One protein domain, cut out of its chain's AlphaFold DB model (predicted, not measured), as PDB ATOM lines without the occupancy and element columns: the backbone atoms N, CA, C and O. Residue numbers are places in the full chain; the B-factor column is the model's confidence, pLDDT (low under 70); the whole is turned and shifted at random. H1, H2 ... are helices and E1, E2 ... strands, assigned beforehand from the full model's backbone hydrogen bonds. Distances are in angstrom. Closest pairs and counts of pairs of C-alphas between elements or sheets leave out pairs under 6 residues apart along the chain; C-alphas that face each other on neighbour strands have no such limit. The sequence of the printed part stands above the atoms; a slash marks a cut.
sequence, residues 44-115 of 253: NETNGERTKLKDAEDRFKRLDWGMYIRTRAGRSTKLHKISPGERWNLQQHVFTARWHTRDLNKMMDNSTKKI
ATOM      1  N   ASN A  44     168.504 166.143 251.041       88.06
ATOM      2  CA  ASN A  44     168.712 167.570 251.197       88.06
ATOM      3  C   ASN A  44     167.412 168.307 250.839       88.06
ATOM      4  O   ASN A  44     166.851 168.067 249.773       88.06
ATOM      5  N   GLU A  45     166.951 169.204 251.707       88.75
ATOM      6  CA  GLU A  45     165.700 169.949 251.528       88.75
ATOM      7  C   GLU A  45     165.732 170.882 250.313       88.75
ATOM      8  O   GLU A  45     164.711 171.056 249.652       88.75
ATOM      9  N   THR A  46     166.895 171.444 249.971       92.81
ATOM     10  CA  THR A  46     167.003 172.385 248.845       92.81
ATOM     11  C   THR A  46     167.107 171.671 247.504       92.81
ATOM     12  O   THR A  46     166.471 172.070 246.533       92.81
ATOM     13  N   ASN A  47     167.916 170.610 247.440       89.44
ATOM     14  CA  ASN A  47     168.293 169.971 246.176       89.44
ATOM     15  C   ASN A  47     167.524 168.665 245.919       89.44
ATOM     16  O   ASN A  47     167.589 168.123 244.819       89.44
ATOM     17  N   GLY A  48     166.860 168.104 246.934       90.88
ATOM     18  CA  GLY A  48     166.207 166.790 246.871       90.88
ATOM     19  C   GLY A  48     167.171 165.603 246.741       90.88
ATOM     20  O   GLY A  48     166.741 164.455 246.645       90.88
ATOM     21  N   GLU A  49     168.482 165.847 246.730       89.88
ATOM     22  CA  GLU A  49     169.503 164.810 246.596       89.88
ATOM     23  C   GLU A  49     169.677 164.013 247.886       89.88
ATOM     24  O   GLU A  49     169.515 164.536 248.988       89.88
ATOM     25  N   ARG A  50     170.063 162.740 247.765       89.62
ATOM     26  CA  ARG A  50     170.318 161.884 248.926       89.62
ATOM     27  C   ARG A  50     171.517 162.398 249.725       89.62
ATOM     28  O   ARG A  50     172.629 162.482 249.207       89.62
ATOM     29  N   THR A  51     171.326 162.632 251.015       90.31
ATOM     30  CA  THR A  51     172.401 162.982 251.946       90.31
ATOM     31  C   THR A  51     173.098 161.728 252.463       90.31
ATOM     32  O   THR A  51     172.478 160.719 252.808       90.31
ATOM     33  N   LYS A  52     174.432 161.780 252.512       91.44
ATOM     34  CA  LYS A  52     175.256 160.737 253.131       91.44
ATOM     35  C   LYS A  52     175.469 161.023 254.612       91.44
ATOM     36  O   LYS A  52     175.614 162.174 255.017       91.44
ATOM     37  N   LEU A  53     175.564 159.965 255.411       91.44
ATOM     38  CA  LEU A  53     175.930 160.085 256.819       91.44
ATOM     39  C   LEU A  53     177.446 160.285 256.942       91.44
ATOM     40  O   LEU A  53     178.216 159.335 256.772       91.44
ATOM     41  N   LYS A  54     177.869 161.511 257.262       89.56
ATOM     42  CA  LYS A  54     179.290 161.889 257.352       89.56
ATOM     43  C   LYS A  54     180.079 161.012 258.333       89.56
ATOM     44  O   LYS A  54     181.149 160.522 257.994       89.56
ATOM     45  N   ASP A  55     179.480 160.680 259.475       92.19
ATOM     46  CA  ASP A  55     180.088 159.784 260.468       92.19
ATOM     47  C   ASP A  55     180.441 158.398 259.912       92.19
ATOM     48  O   ASP A  55     181.399 157.762 260.364       92.19
ATOM     49  N   ALA A  56     179.659 157.892 258.955       93.06
ATOM     50  CA  ALA A  56     179.950 156.619 258.315       93.06
ATOM     51  C   ALA A  56     181.132 156.757 257.342       93.06
ATOM     52  O   ALA A  56     181.977 155.863 257.288       93.06
ATOM     53  N   GLU A  57     181.215 157.865 256.606       92.94
ATOM     54  CA  GLU A  57     182.318 158.162 255.685       92.94
ATOM     55  C   GLU A  57     183.659 158.297 256.407       92.94
ATOM     56  O   GLU A  57     184.644 157.689 255.988       92.94
ATOM     57  N   ASP A  58     183.674 158.988 257.543       94.25
ATOM     58  CA  ASP A  58     184.901 159.221 258.310       94.25
ATOM     59  C   ASP A  58     185.442 157.932 258.958       94.25
ATOM     60  O   ASP A  58     186.649 157.765 259.153       94.25
ATOM     61  N   ARG A  59     184.556 156.988 259.305       94.69
ATOM     62  CA  ARG A  59     184.918 155.762 260.042       94.69
ATOM     63  C   ARG A  59     185.169 154.548 259.148       94.69
ATOM     64  O   ARG A  59     185.865 153.622 259.578       94.69
ATOM     65  N   PHE A  60     184.583 154.510 257.952       95.88
ATOM     66  CA  PHE A  60     184.604 153.340 257.075       95.88
ATOM     67  C   PHE A  60     185.097 153.698 255.673       95.88
ATOM     68  O   PHE A  60     184.505 154.513 254.972       95.88
ATOM     69  N   LYS A  61     186.121 152.981 255.199       93.12
ATOM     70  CA  LYS A  61     186.590 153.075 253.811       93.12
ATOM     71  C   LYS A  61     185.897 152.008 252.965       93.12
ATOM     72  O   LYS A  61     185.957 150.824 253.299       93.12
ATOM     73  N   ARG A  62     185.264 152.418 251.865       93.38
ATOM     74  CA  ARG A  62     184.686 151.505 250.867       93.38
ATOM     75  C   ARG A  62     185.744 151.077 249.846       93.38
ATOM     76  O   ARG A  62     186.493 151.926 249.368       93.38
ATOM     77  N   LEU A  63     185.764 149.787 249.520       91.69
ATOM     78  CA  LEU A  63     186.519 149.203 248.408       91.69
ATOM     79  C   LEU A  63     185.640 149.085 247.159       91.69
ATOM     80  O   LEU A  63     184.411 149.003 247.267       91.69
ATOM     81  N   ASP A  64     186.260 149.019 245.985       89.94
ATOM     82  CA  ASP A  64     185.544 149.073 244.700       89.94
ATOM     83  C   ASP A  64     184.574 147.897 244.506       89.94
ATOM     84  O   ASP A  64     183.427 148.087 244.099       89.94
ATOM     85  N   TRP A  65     184.972 146.694 244.926       86.50
ATOM     86  CA  TRP A  65     184.138 145.484 244.901       86.50
ATOM     87  C   TRP A  65     183.026 145.464 245.970       86.50
ATOM     88  O   TRP A  65     182.268 144.500 246.080       86.50
ATOM     89  N   GLY A  66     182.886 146.535 246.760       88.50
ATOM     90  CA  GLY A  66     181.722 146.775 247.618       88.50
ATOM     91  C   GLY A  66     181.870 146.365 249.082       88.50
ATOM     92  O   GLY A  66     180.897 146.469 249.834       88.50
ATOM     93  N   MET A  67     183.058 145.934 249.512       91.44
ATOM     94  CA  MET A  67     183.354 145.679 250.925       91.44
ATOM     95  C   MET A  67     183.782 146.962 251.651       91.44
ATOM     96  O   MET A  67     184.253 147.910 251.026       91.44
ATOM     97  N   TYR A  68     183.649 146.985 252.979       93.88
ATOM     98  CA  TYR A  68     184.144 148.082 253.809       93.88
ATOM     99  C   TYR A  68     185.262 147.611 254.734       93.88
ATOM    100  O   TYR A  68     185.199 146.524 255.321       93.88
ATOM    101  N   ILE A  69     186.268 148.465 254.885       94.25
ATOM    102  CA  ILE A  69     187.351 148.325 255.852       94.25
ATOM    103  C   ILE A  69     187.090 149.288 257.010       94.25
ATOM    104  O   ILE A  69     186.728 150.448 256.809       94.25
ATOM    105  N   ARG A  70     187.312 148.802 258.232       95.06
ATOM    106  CA  ARG A  70     187.267 149.603 259.458       95.06
ATOM    107  C   ARG A  70     188.447 149.291 260.361       95.06
ATOM    108  O   ARG A  70     189.066 148.233 260.268       95.06
ATOM    109  N   THR A  71     188.675 150.162 261.326       94.81
ATOM    110  CA  THR A  71     189.577 149.893 262.446       94.81
ATOM    111  C   THR A  71     188.802 149.227 263.582       94.81
ATOM    112  O   THR A  71     187.579 149.398 263.707       94.81
ATOM    113  N   ARG A  72     189.474 148.456 264.443       94.06
ATOM    114  CA  ARG A  72     188.813 147.938 265.649       94.06
ATOM    115  C   ARG A  72     188.571 149.067 266.653       94.06
ATOM    116  O   ARG A  72     189.339 150.024 266.747       94.06
ATOM    117  N   ALA A  73     187.467 148.955 267.386       94.81
ATOM    118  CA  ALA A  73     187.133 149.901 268.442       94.81
ATOM    119  C   ALA A  73     188.101 149.733 269.622       94.81
ATOM    120  O   ALA A  73     188.586 148.633 269.872       94.81
ATOM    121  N   GLY A  74     188.382 150.823 270.337       94.69
ATOM    122  CA  GLY A  74     189.228 150.795 271.531       94.69
ATOM    123  C   GLY A  74     190.735 150.669 271.276       94.69
ATOM    124  O   GLY A  74     191.495 150.511 272.224       94.69
ATOM    125  N   ARG A  75     191.194 150.790 270.020       94.25
ATOM    126  CA  ARG A  75     192.620 150.688 269.649       94.25
ATOM    127  C   ARG A  75     193.539 151.735 270.284       94.25
ATOM    128  O   ARG A  75     194.743 151.536 270.305       94.25
ATOM    129  N   SER A  76     192.989 152.859 270.739       94.50
ATOM    130  CA  SER A  76     193.724 153.966 271.367       94.50
ATOM    131  C   SER A  76     193.386 154.133 272.851       94.50
ATOM    132  O   SER A  76     193.960 154.978 273.527       94.50
ATOM    133  N   THR A  77     192.460 153.334 273.385       96.38
ATOM    134  CA  THR A  77     191.938 153.507 274.745       96.38
ATOM    135  C   THR A  77     192.503 152.451 275.681       96.38
ATOM    136  O   THR A  77     192.585 151.285 275.305       96.38
ATOM    137  N   LYS A  78     192.822 152.831 276.926       95.94
ATOM    138  CA  LYS A  78     193.217 151.896 278.005       95.94
ATOM    139  C   LYS A  78     194.374 150.951 277.625       95.94
ATOM    140  O   LYS A  78     194.459 149.837 278.132       95.94
ATOM    141  N   LEU A  79     195.301 151.414 276.780       94.12
ATOM    142  CA  LEU A  79     196.397 150.603 276.233       94.12
ATOM    143  C   LEU A  79     197.330 149.992 277.287       94.12
ATOM    144  O   LEU A  79     197.928 148.951 277.029       94.12
ATOM    145  N   HIS A  80     197.429 150.613 278.466       94.00
ATOM    146  CA  HIS A  80     198.238 150.129 279.587       94.00
ATOM    147  C   HIS A  80     197.684 148.850 280.235       94.00
ATOM    148  O   HIS A  80     198.446 148.118 280.854       94.00
ATOM    149  N   LYS A  81     196.379 148.562 280.095       96.12
ATOM    150  CA  LYS A  81     195.751 147.340 280.639       96.12
ATOM    151  C   LYS A  81     195.731 146.182 279.643       96.12
ATOM    152  O   LYS A  81     195.402 145.065 280.019       96.12
ATOM    153  N   ILE A  82     196.005 146.465 278.371       91.56
ATOM    154  CA  ILE A  82     195.830 145.528 277.260       91.56
ATOM    155  C   ILE A  82     197.172 144.869 276.952       91.56
ATOM    156  O   ILE A  82     198.196 145.555 276.850       91.56
ATOM    157  N   SER A  83     197.163 143.549 276.766       92.25
ATOM    158  CA  SER A  83     198.376 142.798 276.436       92.25
ATOM    159  C   SER A  83     198.966 143.230 275.080       92.25
ATOM    160  O   SER A  83     198.232 143.685 274.195       92.25
ATOM    161  N   PRO A  84     200.285 143.073 274.850       91.31
ATOM    162  CA  PRO A  84     200.904 143.456 273.578       91.31
ATOM    163  C   PRO A  84     200.280 142.765 272.353       91.31
ATOM    164  O   PRO A  84     200.063 143.406 271.325       91.31
ATOM    165  N   GLY A  85     199.923 141.480 272.469       89.25
ATOM    166  CA  GLY A  85     199.285 140.731 271.380       89.25
ATOM    167  C   GLY A  85     197.873 141.228 271.059       89.25
ATOM    168  O   GLY A  85     197.495 141.360 269.893       89.25
ATOM    169  N   GLU A  86     197.083 141.567 272.076       88.62
ATOM    170  CA  GLU A  86     195.766 142.178 271.870       88.62
ATOM    171  C   GLU A  86     195.875 143.587 271.289       88.62
ATOM    172  O   GLU A  86     195.096 143.941 270.403       88.62
ATOM    173  N   ARG A  87     196.871 144.372 271.716       90.81
ATOM    174  CA  ARG A  87     197.155 145.698 271.150       90.81
ATOM    175  C   ARG A  87     197.448 145.608 269.654       90.81
ATOM    176  O   ARG A  87     196.843 146.348 268.881       90.81
ATOM    177  N   TRP A  88     198.300 144.665 269.248       90.38
ATOM    178  CA  TRP A  88     198.581 144.408 267.835       90.38
ATOM    179  C   TRP A  88     197.305 144.053 267.066       90.38
ATOM    180  O   TRP A  88     197.042 144.635 266.017       90.38
ATOM    181  N   ASN A  89     196.459 143.177 267.621       85.31
ATOM    182  CA  ASN A  89     195.176 142.807 267.019       85.31
ATOM    183  C   ASN A  89     194.201 143.992 266.887       85.31
ATOM    184  O   ASN A  89     193.447 144.056 265.915       85.31
ATOM    185  N   LEU A  90     194.176 144.912 267.856       92.94
ATOM    186  CA  LEU A  90     193.317 146.102 267.841       92.94
ATOM    187  C   LEU A  90     193.762 147.152 266.818       92.94
ATOM    188  O   LEU A  90     192.922 147.874 266.281       92.94
ATOM    189  N   GLN A  91     195.059 147.233 266.536       90.38
ATOM    190  CA  GLN A  91     195.600 148.141 265.524       90.38
ATOM    191  C   GLN A  91     195.262 147.699 264.095       90.38
ATOM    192  O   GLN A  91     195.246 148.533 263.194       90.38
ATOM    193  N   GLN A  92     194.933 146.419 263.891       91.62
ATOM    194  CA  GLN A  92     194.619 145.893 262.567       91.62
ATOM    195  C   GLN A  92     193.333 146.489 261.982       91.62
ATOM    196  O   GLN A  92     192.307 146.652 262.658       91.62
ATOM    197  N   HIS A  93     193.374 146.714 260.673       92.75
ATOM    198  CA  HIS A  93     192.190 146.956 259.865       92.75
ATOM    199  C   HIS A  93     191.459 145.635 259.612       92.75
ATOM    200  O   HIS A  93     192.065 144.613 259.297       92.75
ATOM    201  N   VAL A  94     190.138 145.642 259.777       91.12
ATOM    202  CA  VAL A  94     189.286 144.467 259.584       91.12
ATOM    203  C   VAL A  94     188.129 144.792 258.655       91.12
ATOM    204  O   VAL A  94     187.634 145.920 258.625       91.12
ATOM    205  N   PHE A  95     187.660 143.782 257.929       92.81
ATOM    206  CA  PHE A  95     186.451 143.902 257.127       92.81
ATOM    207  C   PHE A  95     185.194 143.989 257.995       92.81
ATOM    208  O   PHE A  95     185.135 143.487 259.125       92.81
ATOM    209  N   THR A  96     184.161 144.619 257.448       93.56
ATOM    210  CA  THR A  96     182.820 144.605 258.029       93.56
ATOM    211  C   THR A  96     182.113 143.276 257.771       93.56
ATOM    212  O   THR A  96     182.294 142.625 256.746       93.56
ATOM    213  N   ALA A  97     181.256 142.876 258.710       91.38
ATOM    214  CA  ALA A  97     180.323 141.778 258.481       91.38
ATOM    215  C   ALA A  97     179.280 142.155 257.413       91.38
ATOM    216  O   ALA A  97     178.955 143.330 257.234       91.38
ATOM    217  N   ARG A  98     178.698 141.146 256.753       88.50
ATOM    218  CA  ARG A  98     177.762 141.323 255.628       88.50
ATOM    219  C   ARG A  98     176.564 142.225 255.947       88.50
ATOM    220  O   ARG A  98     176.170 143.026 255.105       88.50
ATOM    221  N   TRP A  99     175.972 142.100 257.134       91.75
ATOM    222  CA  TRP A  99     174.822 142.926 257.524       91.75
ATOM    223  C   TRP A  99     175.204 144.403 257.684       91.75
ATOM    224  O   TRP A  99     174.502 145.255 257.152       91.75
ATOM    225  N   HIS A 100     176.360 144.707 258.285       93.56
ATOM    226  CA  HIS A 100     176.863 146.082 258.376       93.56
ATOM    227  C   HIS A 100     177.115 146.678 256.990       93.56
ATOM    228  O   HIS A 100     176.752 147.818 256.741       93.56
ATOM    229  N   THR A 101     177.675 145.898 256.060       93.88
ATOM    230  CA  THR A 101     177.877 146.334 254.670       93.88
ATOM    231  C   THR A 101     176.554 146.732 254.004       93.88
ATOM    232  O   THR A 101     176.495 147.738 253.297       93.88
ATOM    233  N   ARG A 102     175.466 145.990 254.260       93.06
ATOM    234  CA  ARG A 102     174.129 146.318 253.738       93.06
ATOM    235  C   ARG A 102     173.615 147.652 254.275       93.06
ATOM    236  O   ARG A 102     173.042 148.419 253.505       93.06
ATOM    237  N   ASP A 103     173.811 147.922 255.559       93.94
ATOM    238  CA  ASP A 103     173.333 149.161 256.177       93.94
ATOM    239  C   ASP A 103     174.216 150.358 255.794       93.94
ATOM    240  O   ASP A 103     173.694 151.410 255.431       93.94
ATOM    241  N   LEU A 104     175.537 150.171 255.706       94.88
ATOM    242  CA  LEU A 104     176.473 151.181 255.194       94.88
ATOM    243  C   LEU A 104     176.158 151.580 253.749       94.88
ATOM    244  O   LEU A 104     176.207 152.758 253.414       94.88
ATOM    245  N   ASN A 105     175.747 150.636 252.898       93.25
ATOM    246  CA  ASN A 105     175.328 150.954 251.530       93.25
ATOM    247  C   ASN A 105     174.100 151.875 251.460       93.25
ATOM    248  O   ASN A 105     173.926 152.551 250.443       93.25
ATOM    249  N   LYS A 106     173.268 151.894 252.511       91.06
ATOM    250  CA  LYS A 106     172.158 152.843 252.666       91.06
ATOM    251  C   LYS A 106     172.644 154.167 253.261       91.06
ATOM    252  O   LYS A 106     172.152 155.215 252.875       91.06
ATOM    253  N   MET A 107     173.594 154.147 254.188       91.94
ATOM    254  CA  MET A 107     174.115 155.374 254.808       91.94
ATOM    255  C   MET A 107     174.989 156.201 253.853       91.94
ATOM    256  O   MET A 107     175.078 157.417 253.995       91.94
ATOM    257  N   MET A 108     175.630 155.545 252.885       92.25
ATOM    258  CA  MET A 108     176.539 156.165 251.924       92.25
ATOM    259  C   MET A 108     175.837 156.530 250.617       92.25
ATOM    260  O   MET A 108     175.001 155.779 250.102       92.25
ATOM    261  N   ASP A 109     176.268 157.640 250.031       91.69
ATOM    262  CA  ASP A 109     175.835 158.079 248.710       91.69
ATOM    263  C   ASP A 109     176.575 157.331 247.574       91.69
ATOM    264  O   ASP A 109     177.578 156.637 247.781       91.69
ATOM    265  N   ASN A 110     176.054 157.433 246.354       90.69
ATOM    266  CA  ASN A 110     176.628 156.876 245.138       90.69
ATOM    267  C   ASN A 110     177.971 157.513 244.770       90.69
ATOM    268  O   ASN A 110     178.808 156.818 244.195       90.69
ATOM    269  N   SER A 111     178.225 158.772 245.141       90.81
ATOM    270  CA  SER A 111     179.539 159.415 244.968       90.81
ATOM    271  C   SER A 111     180.677 158.595 245.589       90.81
ATOM    272  O   SER A 111     181.677 158.319 244.927       90.81
ATOM    273  N   THR A 112     180.494 158.099 246.816       88.81
ATOM    274  CA  THR A 112     181.467 157.246 247.517       88.81
ATOM    275  C   THR A 112     181.651 155.889 246.835       88.81
ATOM    276  O   THR A 112     182.697 155.256 247.001       88.81
ATOM    277  N   LYS A 113     180.642 155.436 246.078       90.12
ATOM    278  CA  LYS A 113     180.620 154.119 245.430       90.12
ATOM    279  C   LYS A 113     181.308 154.083 244.069       90.12
ATOM    280  O   LYS A 113     181.569 152.985 243.577       90.12
ATOM    281  N   LYS A 114     181.579 155.248 243.476       92.12
ATOM    282  CA  LYS A 114     182.313 155.364 242.214       92.12
ATOM    283  C   LYS A 114     183.737 154.833 242.390       92.12
ATOM    284  O   LYS A 114     184.375 155.110 243.409       92.12
ATOM    285  N   ILE A 115     184.208 154.093 241.387       90.50
ATOM    286  CA  ILE A 115     185.588 153.602 241.309       90.50
ATOM    287  C   ILE A 115     186.506 154.818 241.206       90.50
ATOM    288  O   ILE A 115     186.260 155.719 240.401       90.50
TER     289      ILE A 115
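What this domain is: This is residues 44 to 115 of the 253 residues of the protein "39S ribosomal protein L35, mitochondriallike [Ceratitis capitata]" of Lepeophtheirus salmonis (UniProt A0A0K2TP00). A long, loose chain path is built about a short two-stranded ribbon, E1 beside E2, near its middle, with helix H2 and the long loop of residues 72 to 83 making one end, and the short helices H1, H3 and H4 spread about the other part with the tail of residues 44 to 50. The helices form no bundle; no two of them touch, and residues 61 to 62 add a short antiparallel pairing to E1. The printed part has 72 residues with four named helices and two named strands, in the order H1 E1 H2 E2 H3 H4; the sheet, E1 - E2, is antiparallel. The class is mostly helix, though under half of the residues are in named elements. The whole is loose, with a radius of gyration of the C-alphas of 15.6 A, and elongated, spanning 50 by 26 by 20 A.

Where its parts are: H1 is residues 54 to 59, with C-alpha 54 at (179.290, 161.889, 257.352). E1 is residues 68 to 71, 10.4 A from first to last C-alpha. H2 is residues 84 to 91, 10.7 A long, with C-alpha 84 at (200.904, 143.456, 273.578). E2 is residues 93 to 95. H3, residues 98 to 107, is the longest helix at 14.5 A. H4 is residues 110 to 113, and C-alpha 113 is at (180.620, 154.119, 245.430).

How they stand to each other: E1 and E2 are antiparallel neighbours, with 143 degrees between their directions. The C-alphas of Thr 71 and His 93 face each other at 4.7 A. N 70 and O 94 are 2.9 A apart and N 94 and O 70 are 2.8 A apart, both within hydrogen-bond range. The closest C-alphas of E1 and H1 are those of Arg 70 and Arg 59, 6.6 A apart. For E1 and H3 they are those of Tyr 68 and Thr 101, 6.6 A. For E1 and H2 they are those of Thr 71 and Gln 91, 7.0 A. H1 and H3 are close but not clearly touching, with the closest C-alphas, of Ala 56 and Met 107, 6.9 A apart. They run opposite ways at a steep tilt of 36 degrees, only just past shallow. H2 and H3 are apart, and so are H3 and H4; H1 and H4 are only just apart, at 8.3 A. Every O i to N i+4 pair is within hydrogen-bond range in H1 and H2, and 5 of 6 in H3; H4 is too short for such a pair.

The domain as a whole: The C-alphas of Thr 46 and Ser 83 are the two farthest apart, at 51.2 A. The printed part has no cut. The link from E1 to H2, 12 residues, is long; those from H2 to E2, E2 to H3 and H3 to H4 are tight. The mean pLDDT of the printed part is 92.0, and no printed residue is under 70.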